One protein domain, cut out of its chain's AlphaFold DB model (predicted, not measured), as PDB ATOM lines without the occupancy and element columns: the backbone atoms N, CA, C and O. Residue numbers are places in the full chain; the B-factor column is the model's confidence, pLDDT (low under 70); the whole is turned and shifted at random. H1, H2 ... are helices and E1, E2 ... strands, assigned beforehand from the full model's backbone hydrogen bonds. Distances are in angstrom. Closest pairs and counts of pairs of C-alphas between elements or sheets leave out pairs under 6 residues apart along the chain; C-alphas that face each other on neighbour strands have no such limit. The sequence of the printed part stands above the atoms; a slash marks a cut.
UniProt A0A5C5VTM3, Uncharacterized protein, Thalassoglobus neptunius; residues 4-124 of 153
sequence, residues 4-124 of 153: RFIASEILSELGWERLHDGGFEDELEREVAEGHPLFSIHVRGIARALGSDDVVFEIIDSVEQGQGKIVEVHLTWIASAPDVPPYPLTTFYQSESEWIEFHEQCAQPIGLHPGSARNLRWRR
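This is residues 4 to 124 of the 153 residues of an uncharacterized protein of Thalassoglobus neptunius (UniProt A0A5C5VTM3). One strongly twisted sheet of five strands has H3 over one of its faces, running along E4, while H1 lies on the same face beside the strands at the E1 edge. The short helix H2 only grazes the sheet, and residues 75 to 89 and 108 to 124 are long stretches with no named element. The printed part has 121 residues with three named helices and five named strands, in the order H1 E1 H2 E2 E3 E4 E5 H3; the sheet order is E1 E2 E3 E4 E5, all antiparallel. The class is mixed, helices and strands, though only 54 of the 121 printed residues are in named elements. The whole is compact, with a radius of gyration of the C-alphas of 14.7 A, and spans 41 by 32 by 28 A.

The inner strands of the sheet are E2, residues 43 to 49, E3, residues 54 to 59, and E4, residues 70 to 74; the edge strands are E1, residues 16 to 18, and E5, residues 90 to 93. E2, E3, E4 and E5 form a meander, each strand the antiparallel neighbour of the one before, and its three hairpins are E2 and E3, E3 and E4, and E4 and E5. Between E2 and E3, N 46 and O 56 are 2.8 A apart, within hydrogen-bond range. Between E3 and E4, N 57 and O 71 are within range at 2.8 A, and between E4 and E5, N 72 and O 91 at 2.9 A. E1 is antiparallel to E2, with an angle of 138 degrees between their directions, and N 17 and O 48 are within range at 2.8 A. From edge to edge the strands' lines turn by 65 degrees. H3, residues 96 to 107, is on the sheet at a height over the sheet of 8.7 A. It lies over E4 and runs along the strands, at 10 degrees to E4 on the local plane. The closest C-alphas of H3 and E4 are those of Glu 96 and Ile 70, 6.2 A apart. H1, residues 4 to 13, is on the same face as H3, an arrangement of two layers, helices on one face of a sheet. H1 lies beside the strands, over none of them, and its closest C-alpha pair with E1 is Ser 8 and Arg 18, 6.0 A. H1 and H3 are close but not clearly touching: their closest C-alphas, of Leu 11 and Ile 100, are 7.7 A apart, at a shallow tilt of 25 degrees, the same way. H2, residues 25 to 31, only grazes the sheet with its residues 25 to 29; its closest C-alpha pair with E2 is Glu 25 and Arg 44, 6.6 A. H2 is apart from H1 and from H3. In H1, H2 and H3 every O i to N i+4 pair is within hydrogen-bond range.

E2 is 17.2 A from first to last C-alpha, beginning at C-alpha 43 at (-12.708, 14.642, 10.017). E3 is 16.0 A long, E4 13.6 A, E5 10.2 A and E1 6.6 A. H1 is 14.8 A long and begins at C-alpha 4, at (-11.357, 14.336, -9.385). H2 is 10.0 A long. H3 is 16.6 A long and ends at C-alpha 107, at (4.477, 27.520, -5.492).

The two C-alphas farthest apart are those of Ser 80 and Gly 111, 43.1 A. The printed part has no cut. The links H2 to E2 and E4 to E5 are long, with 11 and 15 residues. The mean pLDDT of the printed part is 78.8, and it is under 70 at residues 4 to 6, 62 to 66, 79 to 88 and 108 to 124.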
ATOM      1  N   ARG A   4     -12.206  15.099 -10.313       63.25
ATOM      2  CA  ARG A   4     -11.357  14.336  -9.385       63.25
ATOM      3  C   ARG A   4      -9.966  14.023  -9.939       63.25
ATOM      4  O   ARG A   4      -9.025  13.948  -9.162       63.25
ATOM      5  N   PHE A   5      -9.844  13.825 -11.251       60.56
ATOM      6  CA  PHE A   5      -8.564  13.509 -11.889       60.56
ATOM      7  C   PHE A   5      -7.670  14.751 -11.999       60.56
ATOM      8  O   PHE A   5      -6.471  14.681 -11.748       60.56
ATOM      9  N   ILE A   6      -8.278  15.901 -12.303       60.91
ATOM     10  CA  ILE A   6      -7.576  17.187 -12.399       60.91
ATOM     11  C   ILE A   6      -7.018  17.579 -11.025       60.91
ATOM     12  O   ILE A   6      -5.850  17.934 -10.915       60.91
ATOM     13  N   ALA A   7      -7.816  17.423  -9.963       74.69
ATOM     14  CA  ALA A   7      -7.367  17.713  -8.604       74.69
ATOM     15  C   ALA A   7      -6.179  16.831  -8.173       74.69
ATOM     16  O   ALA A   7      -5.239  17.335  -7.575       74.69
ATOM     17  N   SER A   8      -6.170  15.530  -8.491       78.19
ATOM     18  CA  SER A   8      -5.045  14.659  -8.107       78.19
ATOM     19  C   SER A   8      -3.730  15.007  -8.806       78.19
ATOM     20  O   SER A   8      -2.671  14.890  -8.195       78.19
ATOM     21  N   GLU A   9      -3.791  15.429 -10.070       82.38
ATOM     22  CA  GLU A   9      -2.601  15.793 -10.845       82.38
ATOM     23  C   GLU A   9      -1.991  17.098 -10.317       82.38
ATOM     24  O   GLU A   9      -0.808  17.123  -9.981       82.38
ATOM     25  N   ILE A  10      -2.824  18.127 -10.110       82.06
ATOM     26  CA  ILE A  10      -2.416  19.410  -9.515       82.06
ATOM     27  C   ILE A  10      -1.774  19.194  -8.141       82.06
ATOM     28  O   ILE A  10      -0.694  19.713  -7.866       82.06
ATOM     29  N   LEU A  11      -2.400  18.390  -7.278       85.00
ATOM     30  CA  LEU A  11      -1.858  18.109  -5.948       85.00
ATOM     31  C   LEU A  11      -0.476  17.460  -6.020       85.00
ATOM     32  O   LEU A  11       0.432  17.892  -5.310       85.00
ATOM     33  N   SER A  12      -0.286  16.494  -6.920       85.38
ATOM     34  CA  SER A  12       1.011  15.840  -7.086       85.38
ATOM     35  C   SER A  12       2.101  16.816  -7.529       85.38
ATOM     36  O   SER A  12       3.236  16.697  -7.064       85.38
ATOM     37  N   GLU A  13       1.789  17.772  -8.406       86.44
ATOM     38  CA  GLU A  13       2.738  18.815  -8.823       86.44
ATOM     39  C   GLU A  13       3.109  19.752  -7.667       86.44
ATOM     40  O   GLU A  13       4.258  20.187  -7.556       86.44
ATOM     41  N   LEU A  14       2.160  20.009  -6.766       84.88
ATOM     42  CA  LEU A  14       2.349  20.817  -5.561       84.88
ATOM     43  C   LEU A  14       3.021  20.050  -4.405       84.88
ATOM     44  O   LEU A  14       3.241  20.624  -3.341       84.88
ATOM     45  N   GLY A  15       3.371  18.772  -4.593       88.25
ATOM     46  CA  GLY A  15       4.007  17.942  -3.565       88.25
ATOM     47  C   GLY A  15       3.032  17.327  -2.557       88.25
ATOM     48  O   GLY A  15       3.454  16.932  -1.470       88.25
ATOM     49  N   TRP A  16       1.755  17.228  -2.918       91.75
ATOM     50  CA  TRP A  16       0.694  16.611  -2.133       91.75
ATOM     51  C   TRP A  16       0.233  15.295  -2.763       91.75
ATOM     52  O   TRP A  16       0.055  15.176  -3.972       91.75
ATOM     53  N   GLU A  17      -0.020  14.295  -1.930       91.81
ATOM     54  CA  GLU A  17      -0.617  13.025  -2.328       91.81
ATOM     55  C   GLU A  17      -2.084  12.986  -1.904       91.81
ATOM     56  O   GLU A  17      -2.402  13.218  -0.736       91.81
ATOM     57  N   ARG A  18      -2.985  12.672  -2.843       93.19
ATOM     58  CA  ARG A  18      -4.417  12.508  -2.561       93.19
ATOM     59  C   ARG A  18      -4.664  11.235  -1.751       93.19
ATOM     60  O   ARG A  18      -4.235  10.154  -2.143       93.19
ATOM     61  N   LEU A  19      -5.456  11.358  -0.692       92.44
ATOM     62  CA  LEU A  19      -6.009  10.229   0.050       92.44
ATOM     63  C   LEU A  19      -7.425   9.946  -0.466       92.44
ATOM     64  O   LEU A  19      -8.247  10.857  -0.597       92.44
ATOM     65  N   HIS A  20      -7.704   8.690  -0.818       85.75
ATOM     66  CA  HIS A  20      -8.981   8.303  -1.428       85.75
ATOM     67  C   HIS A  20      -9.995   7.750  -0.422       85.75
ATOM     68  O   HIS A  20     -11.191   7.986  -0.589       85.75
ATOM     69  N   ASP A  21      -9.517   7.089   0.634       87.69
ATOM     70  CA  ASP A  21     -10.347   6.337   1.583       87.69
ATOM     71  C   ASP A  21     -10.162   6.815   3.037       87.69
ATOM     72  O   ASP A  21     -10.407   6.063   3.977       87.69
ATOM     73  N   GLY A  22      -9.737   8.069   3.223       87.62
ATOM     74  CA  GLY A  22      -9.302   8.586   4.523       87.62
ATOM     75  C   GLY A  22      -7.832   8.280   4.815       87.62
ATOM     76  O   GLY A  22      -7.094   7.788   3.955       87.62
ATOM     77  N   GLY A  23      -7.403   8.608   6.026       91.38
ATOM     78  CA  GLY A  23      -6.060   8.375   6.537       91.38
ATOM     79  C   GLY A  23      -5.661   9.388   7.612       91.38
ATOM     80  O   GLY A  23      -5.986  10.571   7.515       91.38
ATOM     81  N   PHE A  24      -4.879   8.915   8.588       93.31
ATOM     82  CA  PHE A  24      -4.303   9.698   9.693       93.31
ATOM     83  C   PHE A  24      -5.304  10.242  10.721       93.31
ATOM     84  O   PHE A  24      -4.893  10.971  11.617       93.31
ATOM     85  N   GLU A  25      -6.581   9.857  10.662       94.38
ATOM     86  CA  GLU A  25      -7.583  10.239  11.667       94.38
ATOM     87  C   GLU A  25      -7.199   9.717  13.058       94.38
ATOM     88  O   GLU A  25      -7.208  10.477  14.021       94.38
ATOM     89  N   ASP A  26      -6.762   8.455  13.145       92.38
ATOM     90  CA  ASP A  26      -6.284   7.855  14.398       92.38
ATOM     91  C   ASP A  26      -5.028   8.553  14.945       92.38
ATOM     92  O   ASP A  26      -4.785   8.533  16.150       92.38
ATOM     93  N   GLU A  27      -4.181   9.108  14.069       92.69
ATOM     94  CA  GLU A  27      -2.997   9.863  14.502       92.69
ATOM     95  C   GLU A  27      -3.406  11.239  15.012       92.69
ATOM     96  O   GLU A  27      -3.013  11.623  16.110       92.69
ATOM     97  N   LEU A  28      -4.276  11.932  14.273       91.06
ATOM     98  CA  LEU A  28      -4.848  13.195  14.712       91.06
ATOM     99  C   LEU A  28      -5.520  13.040  16.081       91.06
ATOM    100  O   LEU A  28      -5.258  13.841  16.969       91.06
ATOM    101  N   GLU A  29      -6.329  11.996  16.291       90.31
ATOM    102  CA  GLU A  29      -6.992  11.731  17.576       90.31
ATOM    103  C   GLU A  29      -5.994  11.490  18.722       90.31
ATOM    104  O   GLU A  29      -6.242  11.913  19.851       90.31
ATOM    105  N   ARG A  30      -4.852  10.845  18.448       88.06
ATOM    106  CA  ARG A  30      -3.788  10.644  19.446       88.06
ATOM    107  C   ARG A  30      -3.094  11.946  19.838       88.06
ATOM    108  O   ARG A  30      -2.731  12.106  21.003       88.06
ATOM    109  N   GLU A  31      -2.881  12.834  18.875       87.44
ATOM    110  CA  GLU A  31      -2.115  14.065  19.071       87.44
ATOM    111  C   GLU A  31      -2.959  15.214  19.632       87.44
ATOM    112  O   GLU A  31      -2.457  16.030  20.405       87.44
ATOM    113  N   VAL A  32      -4.250  15.292  19.302       85.56
ATOM    114  CA  VAL A  32      -5.096  16.409  19.745       85.56
ATOM    115  C   VAL A  32      -5.605  16.217  21.178       85.56
ATOM    116  O   VAL A  32      -6.257  15.232  21.517       85.56
ATOM    117  N   ALA A  33      -5.368  17.214  22.034       83.38
ATOM    118  CA  ALA A  33      -5.919  17.293  23.389       83.38
ATOM    119  C   ALA A  33      -7.066  18.302  23.506       83.38
ATOM    120  O   ALA A  33      -7.275  19.147  22.634       83.38
ATOM    121  N   GLU A  34      -7.776  18.247  24.636       82.69
ATOM    122  CA  GLU A  34      -8.775  19.245  25.013       82.69
ATOM    123  C   GLU A  34      -8.193  20.666  24.907       82.69
ATOM    124  O   GLU A  34      -7.188  21.006  25.531       82.69
ATOM    125  N   GLY A  35      -8.835  21.501  24.085       79.56
ATOM    126  CA  GLY A  35      -8.380  22.851  23.749       79.56
ATOM    127  C   GLY A  35      -7.756  22.982  22.355       79.56
ATOM    128  O   GLY A  35      -7.610  24.110  21.883       79.56
ATOM    129  N   HIS A  36      -7.431  21.878  21.675       84.00
ATOM    130  CA  HIS A  36      -7.085  21.900  20.253       84.00
ATOM    131  C   HIS A  36      -8.329  22.253  19.411       84.00
ATOM    132  O   HIS A  36      -9.404  21.718  19.686       84.00
ATOM    133  N   PRO A  37      -8.225  23.080  18.348       85.06
ATOM    134  CA  PRO A  37      -9.369  23.437  17.497       85.06
ATOM    135  C   PRO A  37     -10.077  22.259  16.819       85.06
ATOM    136  O   PRO A  37     -11.201  22.416  16.363       85.06
ATOM    137  N   LEU A  38      -9.408  21.108  16.725       88.25
ATOM    138  CA  LEU A  38      -9.936  19.857  16.161       88.25
ATOM    139  C   LEU A  38     -10.250  18.793  17.219       88.25
ATOM    140  O   LEU A  38     -10.583  17.664  16.867       88.25
ATOM    141  N   PHE A  39     -10.139  19.119  18.508       87.88
ATOM    142  CA  PHE A  39     -10.465  18.164  19.558       87.88
ATOM    143  C   PHE A  39     -11.935  17.749  19.462       87.88
ATOM    144  O   PHE A  39     -12.824  18.599  19.496       87.88
ATOM    145  N   SER A  40     -12.183  16.441  19.370       87.62
ATOM    146  CA  SER A  40     -13.527  15.862  19.209       87.62
ATOM    147  C   SER A  40     -14.283  16.298  17.939       87.62
ATOM    148  O   SER A  40     -15.505  16.163  17.890       87.62
ATOM    149  N   ILE A  41     -13.590  16.804  16.912       89.56
ATOM    150  CA  ILE A  41     -14.188  17.090  15.599       89.56
ATOM    151  C   ILE A  41     -13.990  15.880  14.692       89.56
ATOM    152  O   ILE A  41     -12.856  15.444  14.494       89.56
ATOM    153  N   HIS A  42     -15.066  15.364  14.088       91.12
ATOM    154  CA  HIS A  42     -14.909  14.309  13.095       91.12
ATOM    155  C   HIS A  42     -14.407  14.886  11.777       91.12
ATOM    156  O   HIS A  42     -14.972  15.830  11.203       91.12
ATOM    157  N   VAL A  43     -13.355  14.260  11.264       93.12
ATOM    158  CA  VAL A  43     -12.708  14.642  10.017       93.12
ATOM    159  C   VAL A  43     -12.391  13.413   9.170       93.12
ATOM    160  O   VAL A  43     -12.449  12.281   9.645       93.12
ATOM    161  N   ARG A  44     -12.048  13.640   7.905       94.81
ATOM    162  CA  ARG A  44     -11.568  12.618   6.974       94.81
ATOM    163  C   ARG A  44     -10.317  13.114   6.264       94.81
ATOM    164  O   ARG A  44     -10.354  14.194   5.679       94.81
ATOM    165  N   GLY A  45      -9.250  12.324   6.258       95.12
ATOM    166  CA  GLY A  45      -8.029  12.633   5.519       95.12
ATOM    167  C   GLY A  45      -8.296  12.709   4.015       95.12
ATOM    168  O   GLY A  45      -8.884  11.797   3.432       95.12
ATOM    169  N   ILE A  46      -7.872  13.801   3.377       94.75
ATOM    170  CA  ILE A  46      -8.040  14.010   1.930       94.75
ATOM    171  C   ILE A  46      -6.719  14.192   1.186       94.75
ATOM    172  O   ILE A  46      -6.663  13.881  -0.004       94.75
ATOM    173  N   ALA A  47      -5.654  14.646   1.850       94.94
ATOM    174  CA  ALA A  47      -4.322  14.717   1.262       94.94
ATOM    175  C   ALA A  47      -3.222  14.672   2.329       94.94
ATOM    176  O   ALA A  47      -3.461  15.022   3.481       94.94
ATOM    177  N   ARG A  48      -2.005  14.290   1.936       94.56
ATOM    178  CA  ARG A  48      -0.794  14.425   2.761       94.56
ATOM    179  C   ARG A  48       0.343  15.062   1.974       94.56
ATOM    180  O   ARG A  48       0.447  14.840   0.768       94.56
ATOM    181  N   ALA A  49       1.201  15.822   2.638       93.00
ATOM    182  CA  ALA A  49       2.401  16.355   2.018       93.00
ATOM    183  C   ALA A  49       3.450  15.241   1.834       93.00
ATOM    184  O   ALA A  49       3.633  14.379   2.688       93.00
ATOM    185  N   LEU A  50       4.169  15.256   0.710       88.62
ATOM    186  CA  LEU A  50       5.236  14.285   0.416       88.62
ATOM    187  C   LEU A  50       6.592  14.663   1.041       88.62
ATOM    188  O   LEU A  50       7.521  13.858   1.028       88.62
ATOM    189  N   GLY A  51       6.729  15.891   1.554       83.31
ATOM    190  CA  GLY A  51       7.987  16.444   2.076       83.31
ATOM    191  C   GLY A  51       7.917  17.011   3.497       83.31
ATOM    192  O   GLY A  51       8.918  17.542   3.980       83.31
ATOM    193  N   SER A  52       6.760  16.924   4.149       85.88
ATOM    194  CA  SER A  52       6.523  17.355   5.528       85.88
ATOM    195  C   SER A  52       5.464  16.476   6.177       85.88
ATOM    196  O   SER A  52       4.785  15.703   5.508       85.88
ATOM    197  N   ASP A  53       5.318  16.635   7.485       89.88
ATOM    198  CA  ASP A  53       4.327  15.935   8.295       89.88
ATOM    199  C   ASP A  53       2.944  16.611   8.249       89.88
ATOM    200  O   ASP A  53       2.143  16.482   9.168       89.88
ATOM    201  N   ASP A  54       2.663  17.367   7.183       92.31
ATOM    202  CA  ASP A  54       1.402  18.083   7.028       92.31
ATOM    203  C   ASP A  54       0.348  17.175   6.378       92.31
ATOM    204  O   ASP A  54       0.575  16.551   5.334       92.31
ATOM    205  N   VAL A  55      -0.831  17.121   6.990       94.31
ATOM    206  CA  VAL A  55      -1.984  16.351   6.520       94.31
ATOM    207  C   VAL A  55      -3.191  17.268   6.414       94.31
ATOM    208  O   VAL A  55      -3.419  18.137   7.254       94.31
ATOM    209  N   VAL A  56      -3.971  17.081   5.354       94.94
ATOM    210  CA  VAL A  56      -5.180  17.855   5.092       94.94
ATOM    211  C   VAL A  56      -6.389  16.971   5.318       94.94
ATOM    212  O   VAL A  56      -6.512  15.891   4.731       94.94
ATOM    213  N   PHE A  57      -7.306  17.474   6.131       94.75
ATOM    214  CA  PHE A  57      -8.551  16.821   6.469       94.75
ATOM    215  C   PHE A  57      -9.756  17.650   6.007       94.75
ATOM    216  O   PHE A  57      -9.735  18.880   5.996       94.75
ATOM    217  N   GLU A  58     -10.835  16.965   5.647       93.81
ATOM    218  CA  GLU A  58     -12.165  17.541   5.474       93.81
ATOM    219  C   GLU A  58     -12.981  17.301   6.747       93.81
ATOM    220  O   GLU A  58     -13.100  16.162   7.198       93.81
ATOM    221  N   ILE A  59     -13.574  18.354   7.309       91.81
ATOM    222  CA  ILE A  59     -14.514  18.244   8.430       91.81
ATOM    223  C   ILE A  59     -15.815  17.630   7.908       91.81
ATOM    224  O   ILE A  59     -16.435  18.165   6.982       91.81
ATOM    225  N   ILE A  60     -16.212  16.494   8.486       89.25
ATOM    226  CA  ILE A  60     -17.408  15.749   8.061       89.25
ATOM    227  C   ILE A  60     -18.648  16.092   8.887       89.25
ATOM    228  O   ILE A  60     -19.769  15.894   8.412       89.25
ATOM    229  N   ASP A  61     -18.457  16.643  10.083       81.06
ATOM    230  CA  ASP A  61     -19.548  17.138  10.917       81.06
ATOM    231  C   ASP A  61     -20.087  18.484  10.418       81.06
ATOM    232  O   ASP A  61     -19.515  19.155   9.556       81.06
ATOM    233  N   SER A  62     -21.229  18.896  10.974       66.50
ATOM    234  CA  SER A  62     -21.800  20.216  10.728       66.50
ATOM    235  C   SER A  62     -20.842  21.306  11.202       66.50
ATOM    236  O   SER A  62     -20.773  21.617  12.388       66.50
ATOM    237  N   VAL A  63     -20.132  21.882  10.238       66.88
ATOM    238  CA  VAL A  63     -19.295  23.070  10.375       66.88
ATOM    239  C   VAL A  63     -20.128  24.199  10.989       66.88
ATOM    240  O   VAL A  63     -21.191  24.546  10.458       66.88
ATOM    241  N   GLU A  64     -19.682  24.773  12.111       69.50
ATOM    242  CA  GLU A  64     -20.318  25.976  12.654       69.50
ATOM    243  C   GLU A  64     -20.247  27.111  11.622       69.50
ATOM    244  O   GLU A  64     -19.303  27.199  10.836       69.50
ATOM    245  N   GLN A  65     -21.248  27.995  11.590       58.97
ATOM    246  CA  GLN A  65     -21.282  29.082  10.609       58.97
ATOM    247  C   GLN A  65     -19.994  29.924  10.672       58.97
ATOM    248  O   GLN A  65     -19.761  30.641  11.642       58.97
ATOM    249  N   GLY A  66     -19.182  29.855   9.612       63.09
ATOM    250  CA  GLY A  66     -17.920  30.591   9.483       63.09
ATOM    251  C   GLY A  66     -16.651  29.771   9.738       63.09
ATOM    252  O   GLY A  66     -15.564  30.263   9.434       63.09
ATOM    253  N   GLN A  67     -16.756  28.534  10.232       72.50
ATOM    254  CA  GLN A  67     -15.612  27.627  10.333       72.50
ATOM    255  C   GLN A  67     -15.264  27.055   8.946       72.50
ATOM    256  O   GLN A  67     -16.136  26.854   8.105       72.50
ATOM    257  N   GLY A  68     -13.972  26.861   8.665       79.75
ATOM    258  CA  GLY A  68     -13.526  26.301   7.388       79.75
ATOM    259  C   GLY A  68     -13.838  24.809   7.287       79.75
ATOM    260  O   GLY A  68     -13.762  24.100   8.287       79.75
ATOM    261  N   LYS A  69     -14.181  24.324   6.089       89.44
ATOM    262  CA  LYS A  69     -14.487  22.907   5.833       89.44
ATOM    263  C   LYS A  69     -13.230  22.046   5.668       89.44
ATOM    264  O   LYS A  69     -13.272  20.844   5.918       89.44
ATOM    265  N   ILE A  70     -12.134  22.652   5.225       93.56
ATOM    266  CA  ILE A  70     -10.845  21.992   5.030       93.56
ATOM    267  C   ILE A  70      -9.877  22.486   6.095       93.56
ATOM    268  O   ILE A  70      -9.869  23.669   6.432       93.56
ATOM    269  N   VAL A  71      -9.055  21.587   6.621       92.75
ATOM    270  CA  VAL A  71      -8.048  21.920   7.621       92.75
ATOM    271  C   VAL A  71      -6.725  21.242   7.301       92.75
ATOM    272  O   VAL A  71      -6.679  20.039   7.071       92.75
ATOM    273  N   GLU A  72      -5.653  22.022   7.276       93.38
ATOM    274  CA  GLU A  72      -4.273  21.542   7.186       93.38
ATOM    275  C   GLU A  72      -3.670  21.524   8.591       93.38
ATOM    276  O   GLU A  72      -3.743  22.529   9.306       93.38
ATOM    277  N   VAL A  73      -3.104  20.384   8.983       91.38
ATOM    278  CA  VAL A  73      -2.553  20.132  10.317       91.38
ATOM    279  C   VAL A  73      -1.158  19.541  10.175       91.38
ATOM    280  O   VAL A  73      -0.968  18.577   9.437       91.38
ATOM    281  N   HIS A  74      -0.199  20.092  10.912       90.88
ATOM    282  CA  HIS A  74       1.116  19.479  11.077       90.88
ATOM    283  C   HIS A  74       1.055  18.388  12.149       90.88
ATOM    284  O   HIS A  74       0.866  18.716  13.316       90.88
ATOM    285  N   LEU A  75       1.223  17.119  11.788       89.06
ATOM    286  CA  LEU A  75       1.279  16.033  12.766       89.06
ATOM    287  C   LEU A  75       2.690  15.915  13.362       89.06
ATOM    288  O   LEU A  75       3.693  16.061  12.663       89.06
ATOM    289  N   THR A  76       2.788  15.682  14.667       85.25
ATOM    290  CA  THR A  76       4.066  15.589  15.397       85.25
ATOM    291  C   THR A  76       4.582  14.155  15.533       85.25
ATOM    292  O   THR A  76       5.765  13.950  15.826       85.25
ATOM    293  N   TRP A  77       3.723  13.167  15.289       83.19
ATOM    294  CA  TRP A  77       3.920  11.725  15.431       83.19
ATOM    295  C   TRP A  77       4.274  11.271  16.852       83.19
ATOM    296  O   TRP A  77       4.889  10.213  17.062       83.19
ATOM    297  N   ILE A  78       3.954  12.086  17.861       78.06
ATOM    298  CA  ILE A  78       4.298  11.803  19.255       78.06
ATOM    299  C   ILE A  78       3.223  10.902  19.869       78.06
ATOM    300  O   ILE A  78       2.290  11.337  20.530       78.06
ATOM    301  N   ALA A  79       3.424   9.591  19.744       63.75
ATOM    302  CA  ALA A  79       2.499   8.590  20.280       63.75
ATOM    303  C   ALA A  79       2.396   8.552  21.825       63.75
ATOM    304  O   ALA A  79       1.528   7.870  22.368       63.75
ATOM    305  N   SER A  80       3.310   9.203  22.559       66.94
ATOM    306  CA  SER A  80       3.420   9.062  24.021       66.94
ATOM    307  C   SER A  80       2.610  10.071  24.838       66.94
ATOM    308  O   SER A  80       2.424   9.841  26.035       66.94
ATOM    309  N   ALA A  81       2.175  11.183  24.244       64.94
ATOM    310  CA  ALA A  81       1.365  12.194  24.916       64.94
ATOM    311  C   ALA A  81       0.682  13.104  23.882       64.94
ATOM    312  O   ALA A  81       1.329  13.433  22.892       64.94
ATOM    313  N   PRO A  82      -0.556  13.557  24.142       69.06
ATOM    314  CA  PRO A  82      -1.183  14.606  23.349       69.06
ATOM    315  C   PRO A  82      -0.354  15.893  23.344       69.06
ATOM    316  O   PRO A  82       0.364  16.187  24.310       69.06
ATOM    317  N   ASP A  83      -0.506  16.690  22.292       66.75
ATOM    318  CA  ASP A  83       0.217  17.939  22.134       66.75
ATOM    319  C   ASP A  83      -0.134  18.949  23.225       66.75
ATOM    320  O   ASP A  83      -1.280  19.116  23.654       66.75
ATOM    321  N   VAL A  84       0.901  19.662  23.664       65.12
ATOM    322  CA  VAL A  84       0.795  20.749  24.634       65.12
ATOM    323  C   VAL A  84       0.896  22.095  23.913       65.12
ATOM    324  O   VAL A  84       1.667  22.221  22.963       65.12
ATOM    325  N   PRO A  85       0.171  23.134  24.360       63.44
ATOM    326  CA  PRO A  85       0.242  24.451  23.739       63.44
ATOM    327  C   PRO A  85       1.680  25.014  23.639       63.44
ATOM    328  O   PRO A  85       2.440  24.910  24.608       63.44
ATOM    329  N   PRO A  86       2.040  25.701  22.532       64.31
ATOM    330  CA  PRO A  86       1.197  25.997  21.375       64.31
ATOM    331  C   PRO A  86       1.006  24.760  20.491       64.31
ATOM    332  O   PRO A  86       1.975  24.116  20.105       64.31
ATOM    333  N   TYR A  87      -0.252  24.471  20.169       61.28
ATOM    334  CA  TYR A  87      -0.622  23.355  19.306       61.28
ATOM    335  C   TYR A  87       0.073  23.436  17.941       61.28
ATOM    336  O   TYR A  87       0.402  24.548  17.496       61.28
ATOM    337  N   PRO A  88       0.283  22.290  17.269       61.97
ATOM    338  CA  PRO A  88       0.808  22.276  15.917       61.97
ATOM    339  C   PRO A  88       0.001  23.188  14.993       61.97
ATOM    340  O   PRO A  88      -1.185  23.473  15.201       61.97
ATOM    341  N   LEU A  89       0.688  23.686  13.967       77.50
ATOM    342  CA  LEU A  89       0.127  24.639  13.024       77.50
ATOM    343  C   LEU A  89      -1.127  24.041  12.381       77.50
ATOM    344  O   LEU A  89      -1.045  23.111  11.588       77.50
ATOM    345  N   THR A  90      -2.277  24.606  12.744       85.81
ATOM    346  CA  THR A  90      -3.588  24.252  12.205       85.81
ATOM    347  C   THR A  90      -4.109  25.436  11.401       85.81
ATOM    348  O   THR A  90      -4.247  26.539  11.939       85.81
ATOM    349  N   THR A  91      -4.394  25.227  10.116       89.88
ATOM    350  CA  THR A  91      -4.934  26.264   9.224       89.88
ATOM    351  C   THR A  91      -6.248  25.801   8.614       89.88
ATOM    352  O   THR A  91      -6.303  24.754   7.979       89.88
ATOM    353  N   PHE A  92      -7.301  26.598   8.788       90.94
ATOM    354  CA  PHE A  92      -8.619  26.337   8.216       90.94
ATOM    355  C   PHE A  92      -8.790  27.056   6.877       90.94
ATOM    356  O   PHE A  92      -8.419  28.223   6.743       90.94
ATOM    357  N   TYR A  93      -9.431  26.373   5.936       90.31
ATOM    358  CA  TYR A  93      -9.844  26.870   4.629       90.31
ATOM    359  C   TYR A  93     -11.341  26.604   4.451       90.31
ATOM    360  O   TYR A  93     -11.866  25.567   4.859       90.31
ATOM    361  N   GLN A  94     -12.058  27.533   3.832       90.44
ATOM    362  CA  GLN A  94     -13.489  27.423   3.552       90.44
ATOM    363  C   GLN A  94     -13.798  26.289   2.573       90.44
ATOM    364  O   GLN A  94     -14.870  25.688   2.638       90.44
ATOM    365  N   SER A  95     -12.868  25.974   1.669       89.56
ATOM    366  CA  SER A  95     -13.055  24.939   0.654       89.56
ATOM    367  C   SER A  95     -11.741  24.308   0.200       89.56
ATOM    368  O   SER A  95     -10.665  24.862   0.407       89.56
ATOM    369  N   GLU A  96     -11.847  23.156  -0.471       89.50
ATOM    370  CA  GLU A  96     -10.706  22.494  -1.116       89.50
ATOM    371  C   GLU A  96     -10.089  23.388  -2.202       89.50
ATOM    372  O   GLU A  96      -8.872  23.465  -2.311       89.50
ATOM    373  N   SER A  97     -10.917  24.125  -2.950       89.31
ATOM    374  CA  SER A  97     -10.448  25.075  -3.965       89.31
ATOM    375  C   SER A  97      -9.611  26.199  -3.361       89.31
ATOM    376  O   SER A  97      -8.545  26.491  -3.880       89.31
ATOM    377  N   GLU A  98     -10.043  26.783  -2.238       89.75
ATOM    378  CA  GLU A  98      -9.269  27.829  -1.554       89.75
ATOM    379  C   GLU A  98      -7.915  27.300  -1.063       89.75
ATOM    380  O   GLU A  98      -6.894  27.974  -1.191       89.75
ATOM    381  N   TRP A  99      -7.900  26.081  -0.520       91.38
ATOM    382  CA  TRP A  99      -6.667  25.423  -0.101       91.38
ATOM    383  C   TRP A  99      -5.712  25.192  -1.286       91.38
ATOM    384  O   TRP A  99      -4.535  25.549  -1.197       91.38
ATOM    385  N   ILE A 100      -6.213  24.679  -2.414       90.56
ATOM    386  CA  ILE A 100      -5.421  24.487  -3.640       90.56
ATOM    387  C   ILE A 100      -4.884  25.829  -4.149       90.56
ATOM    388  O   ILE A 100      -3.677  25.962  -4.343       90.56
ATOM    389  N   GLU A 101      -5.741  26.843  -4.291       88.69
ATOM    390  CA  GLU A 101      -5.353  28.181  -4.758       88.69
ATOM    391  C   GLU A 101      -4.257  28.798  -3.878       88.69
ATOM    392  O   GLU A 101      -3.320  29.422  -4.384       88.69
ATOM    393  N   PHE A 102      -4.337  28.614  -2.556       88.19
ATOM    394  CA  PHE A 102      -3.314  29.085  -1.625       88.19
ATOM    395  C   PHE A 102      -1.945  28.439  -1.893       88.19
ATOM    396  O   PHE A 102      -0.921  29.135  -1.915       88.19
ATOM    397  N   HIS A 103      -1.910  27.123  -2.115       86.44
ATOM    398  CA  HIS A 103      -0.666  26.392  -2.376       86.44
ATOM    399  C   HIS A 103      -0.121  26.639  -3.784       86.44
ATOM    400  O   HIS A 103       1.089  26.811  -3.937       86.44
ATOM    401  N   GLU A 104      -0.987  26.784  -4.789       86.06
ATOM    402  CA  GLU A 104      -0.598  27.211  -6.137       86.06
ATOM    403  C   GLU A 104       0.093  28.579  -6.119       86.06
ATOM    404  O   GLU A 104       1.142  28.751  -6.745       86.06
ATOM    405  N   GLN A 105      -0.448  29.545  -5.364       83.00
ATOM    406  CA  GLN A 105       0.151  30.874  -5.201       83.00
ATOM    407  C   GLN A 105       1.507  30.815  -4.489       83.00
ATOM    408  O   GLN A 105       2.435  31.534  -4.862       83.00
ATOM    409  N   CYS A 106       1.650  29.949  -3.480       74.38
ATOM    410  CA  CYS A 106       2.914  29.760  -2.766       74.38
ATOM    411  C   CYS A 106       3.988  29.057  -3.613       74.38
ATOM    412  O   CYS A 106       5.178  29.277  -3.377       74.38
ATOM    413  N   ALA A 107       3.583  28.235  -4.586       72.38
ATOM    414  CA  ALA A 107       4.477  27.520  -5.492       72.38
ATOM    415  C   ALA A 107       5.043  28.402  -6.626       72.38
ATOM    416  O   ALA A 107       6.049  28.040  -7.242       72.38
ATOM    417  N   GLN A 108       4.452  29.574  -6.895       64.50
ATOM    418  CA  GLN A 108       4.937  30.481  -7.940       64.50
ATOM    419  C   GLN A 108       6.321  31.076  -7.594       64.50
ATOM    420  O   GLN A 108       6.570  31.484  -6.453       64.50
ATOM    421  N   PRO A 109       7.247  31.195  -8.568       52.56
ATOM    422  CA  PRO A 109       8.528  31.858  -8.353       52.56
ATOM    423  C   PRO A 109       8.324  33.331  -7.968       52.56
ATOM    424  O   PRO A 109       7.491  34.029  -8.539       52.56
ATOM    425  N   ILE A 110       9.105  33.786  -6.982       51.16
ATOM    426  CA  ILE A 110       8.990  35.076  -6.280       51.16
ATOM    427  C   ILE A 110       8.728  36.246  -7.243       51.16
ATOM    428  O   ILE A 110       9.649  36.827  -7.816       51.16
ATOM    429  N   GLY A 111       7.464  36.645  -7.323       47.19
ATOM    430  CA  GLY A 111       7.014  37.961  -7.749       47.19
ATOM    431  C   GLY A 111       6.125  38.536  -6.651       47.19
ATOM    432  O   GLY A 111       4.931  38.302  -6.661       47.19
ATOM    433  N   LEU A 112       6.721  39.221  -5.667       47.56
ATOM    434  CA  LEU A 112       6.058  40.167  -4.748       47.56
ATOM    435  C   LEU A 112       4.612  39.814  -4.308       47.56
ATOM    436  O   LEU A 112       3.697  40.603  -4.525       47.56
ATOM    437  N   HIS A 113       4.395  38.683  -3.626       46.84
ATOM    438  CA  HIS A 113       3.131  38.449  -2.913       46.84
ATOM    439  C   HIS A 113       3.265  38.803  -1.418       46.84
ATOM    440  O   HIS A 113       4.086  38.202  -0.714       46.84
ATOM    441  N   PRO A 114       2.474  39.766  -0.899       41.12
ATOM    442  CA  PRO A 114       2.485  40.166   0.504       41.12
ATOM    443  C   PRO A 114       1.673  39.163   1.337       41.12
ATOM    444  O   PRO A 114       0.560  39.441   1.764       41.12
ATOM    445  N   GLY A 115       2.214  37.963   1.537       44.53
ATOM    446  CA  GLY A 115       1.564  36.936   2.363       44.53
ATOM    447  C   GLY A 115       2.486  35.832   2.886       44.53
ATOM    448  O   GLY A 115       2.083  35.039   3.733       44.53
ATOM    449  N   SER A 116       3.743  35.776   2.439       49.78
ATOM    450  CA  SER A 116       4.601  34.593   2.604       49.78
ATOM    451  C   SER A 116       5.540  34.620   3.818       49.78
ATOM    452  O   SER A 116       6.581  33.962   3.820       49.78
ATOM    453  N   ALA A 117       5.177  35.316   4.899       43.66
ATOM    454  CA  ALA A 117       5.981  35.323   6.128       43.66
ATOM    455  C   ALA A 117       6.024  33.958   6.859       43.66
ATOM    456  O   ALA A 117       6.826  33.785   7.773       43.66
ATOM    457  N   ARG A 118       5.200  32.977   6.456       51.56
ATOM    458  CA  ARG A 118       5.099  31.659   7.110       51.56
ATOM    459  C   ARG A 118       6.085  30.592   6.598       51.56
ATOM    460  O   ARG A 118       6.314  29.614   7.295       51.56
ATOM    461  N   ASN A 119       6.750  30.792   5.453       46.22
ATOM    462  CA  ASN A 119       7.423  29.697   4.727       46.22
ATOM    463  C   ASN A 119       8.952  29.830   4.580       46.22
ATOM    464  O   ASN A 119       9.519  29.553   3.524       46.22
ATOM    465  N   LEU A 120       9.671  30.187   5.650       46.19
ATOM    466  CA  LEU A 120      11.147  30.163   5.633       46.19
ATOM    467  C   LEU A 120      11.761  28.750   5.757       46.19
ATOM    468  O   LEU A 120      12.975  28.611   5.606       46.19
ATOM    469  N   ARG A 121      10.966  27.689   5.976       47.31
ATOM    470  CA  ARG A 121      11.479  26.311   6.125       47.31
ATOM    471  C   ARG A 121      11.750  25.597   4.793       47.31
ATOM    472  O   ARG A 121      12.702  24.829   4.698       47.31
ATOM    473  N   TRP A 122      10.999  25.915   3.740       43.50
ATOM    474  CA  TRP A 122      11.048  25.207   2.451       43.50
ATOM    475  C   TRP A 122      12.244  25.568   1.550       43.50
ATOM    476  O   TRP A 122      12.516  24.894   0.558       43.50
ATOM    477  N   ARG A 123      13.028  26.603   1.887       43.38
ATOM    478  CA  ARG A 123      14.097  27.113   1.001       43.38
ATOM    479  C   ARG A 123      15.462  26.430   1.132       43.38
ATOM    480  O   ARG A 123      16.376  26.822   0.408       43.38
ATOM    481  N   ARG A 124      15.659  25.433   2.009       40.94
ATOM    482  CA  ARG A 124      17.018  24.896   2.264       40.94
ATOM    483  C   ARG A 124      17.450  23.703   1.406       40.94
ATOM    484  O   ARG A 124      18.642  23.408   1.409       40.94
TER     485      ARG A 124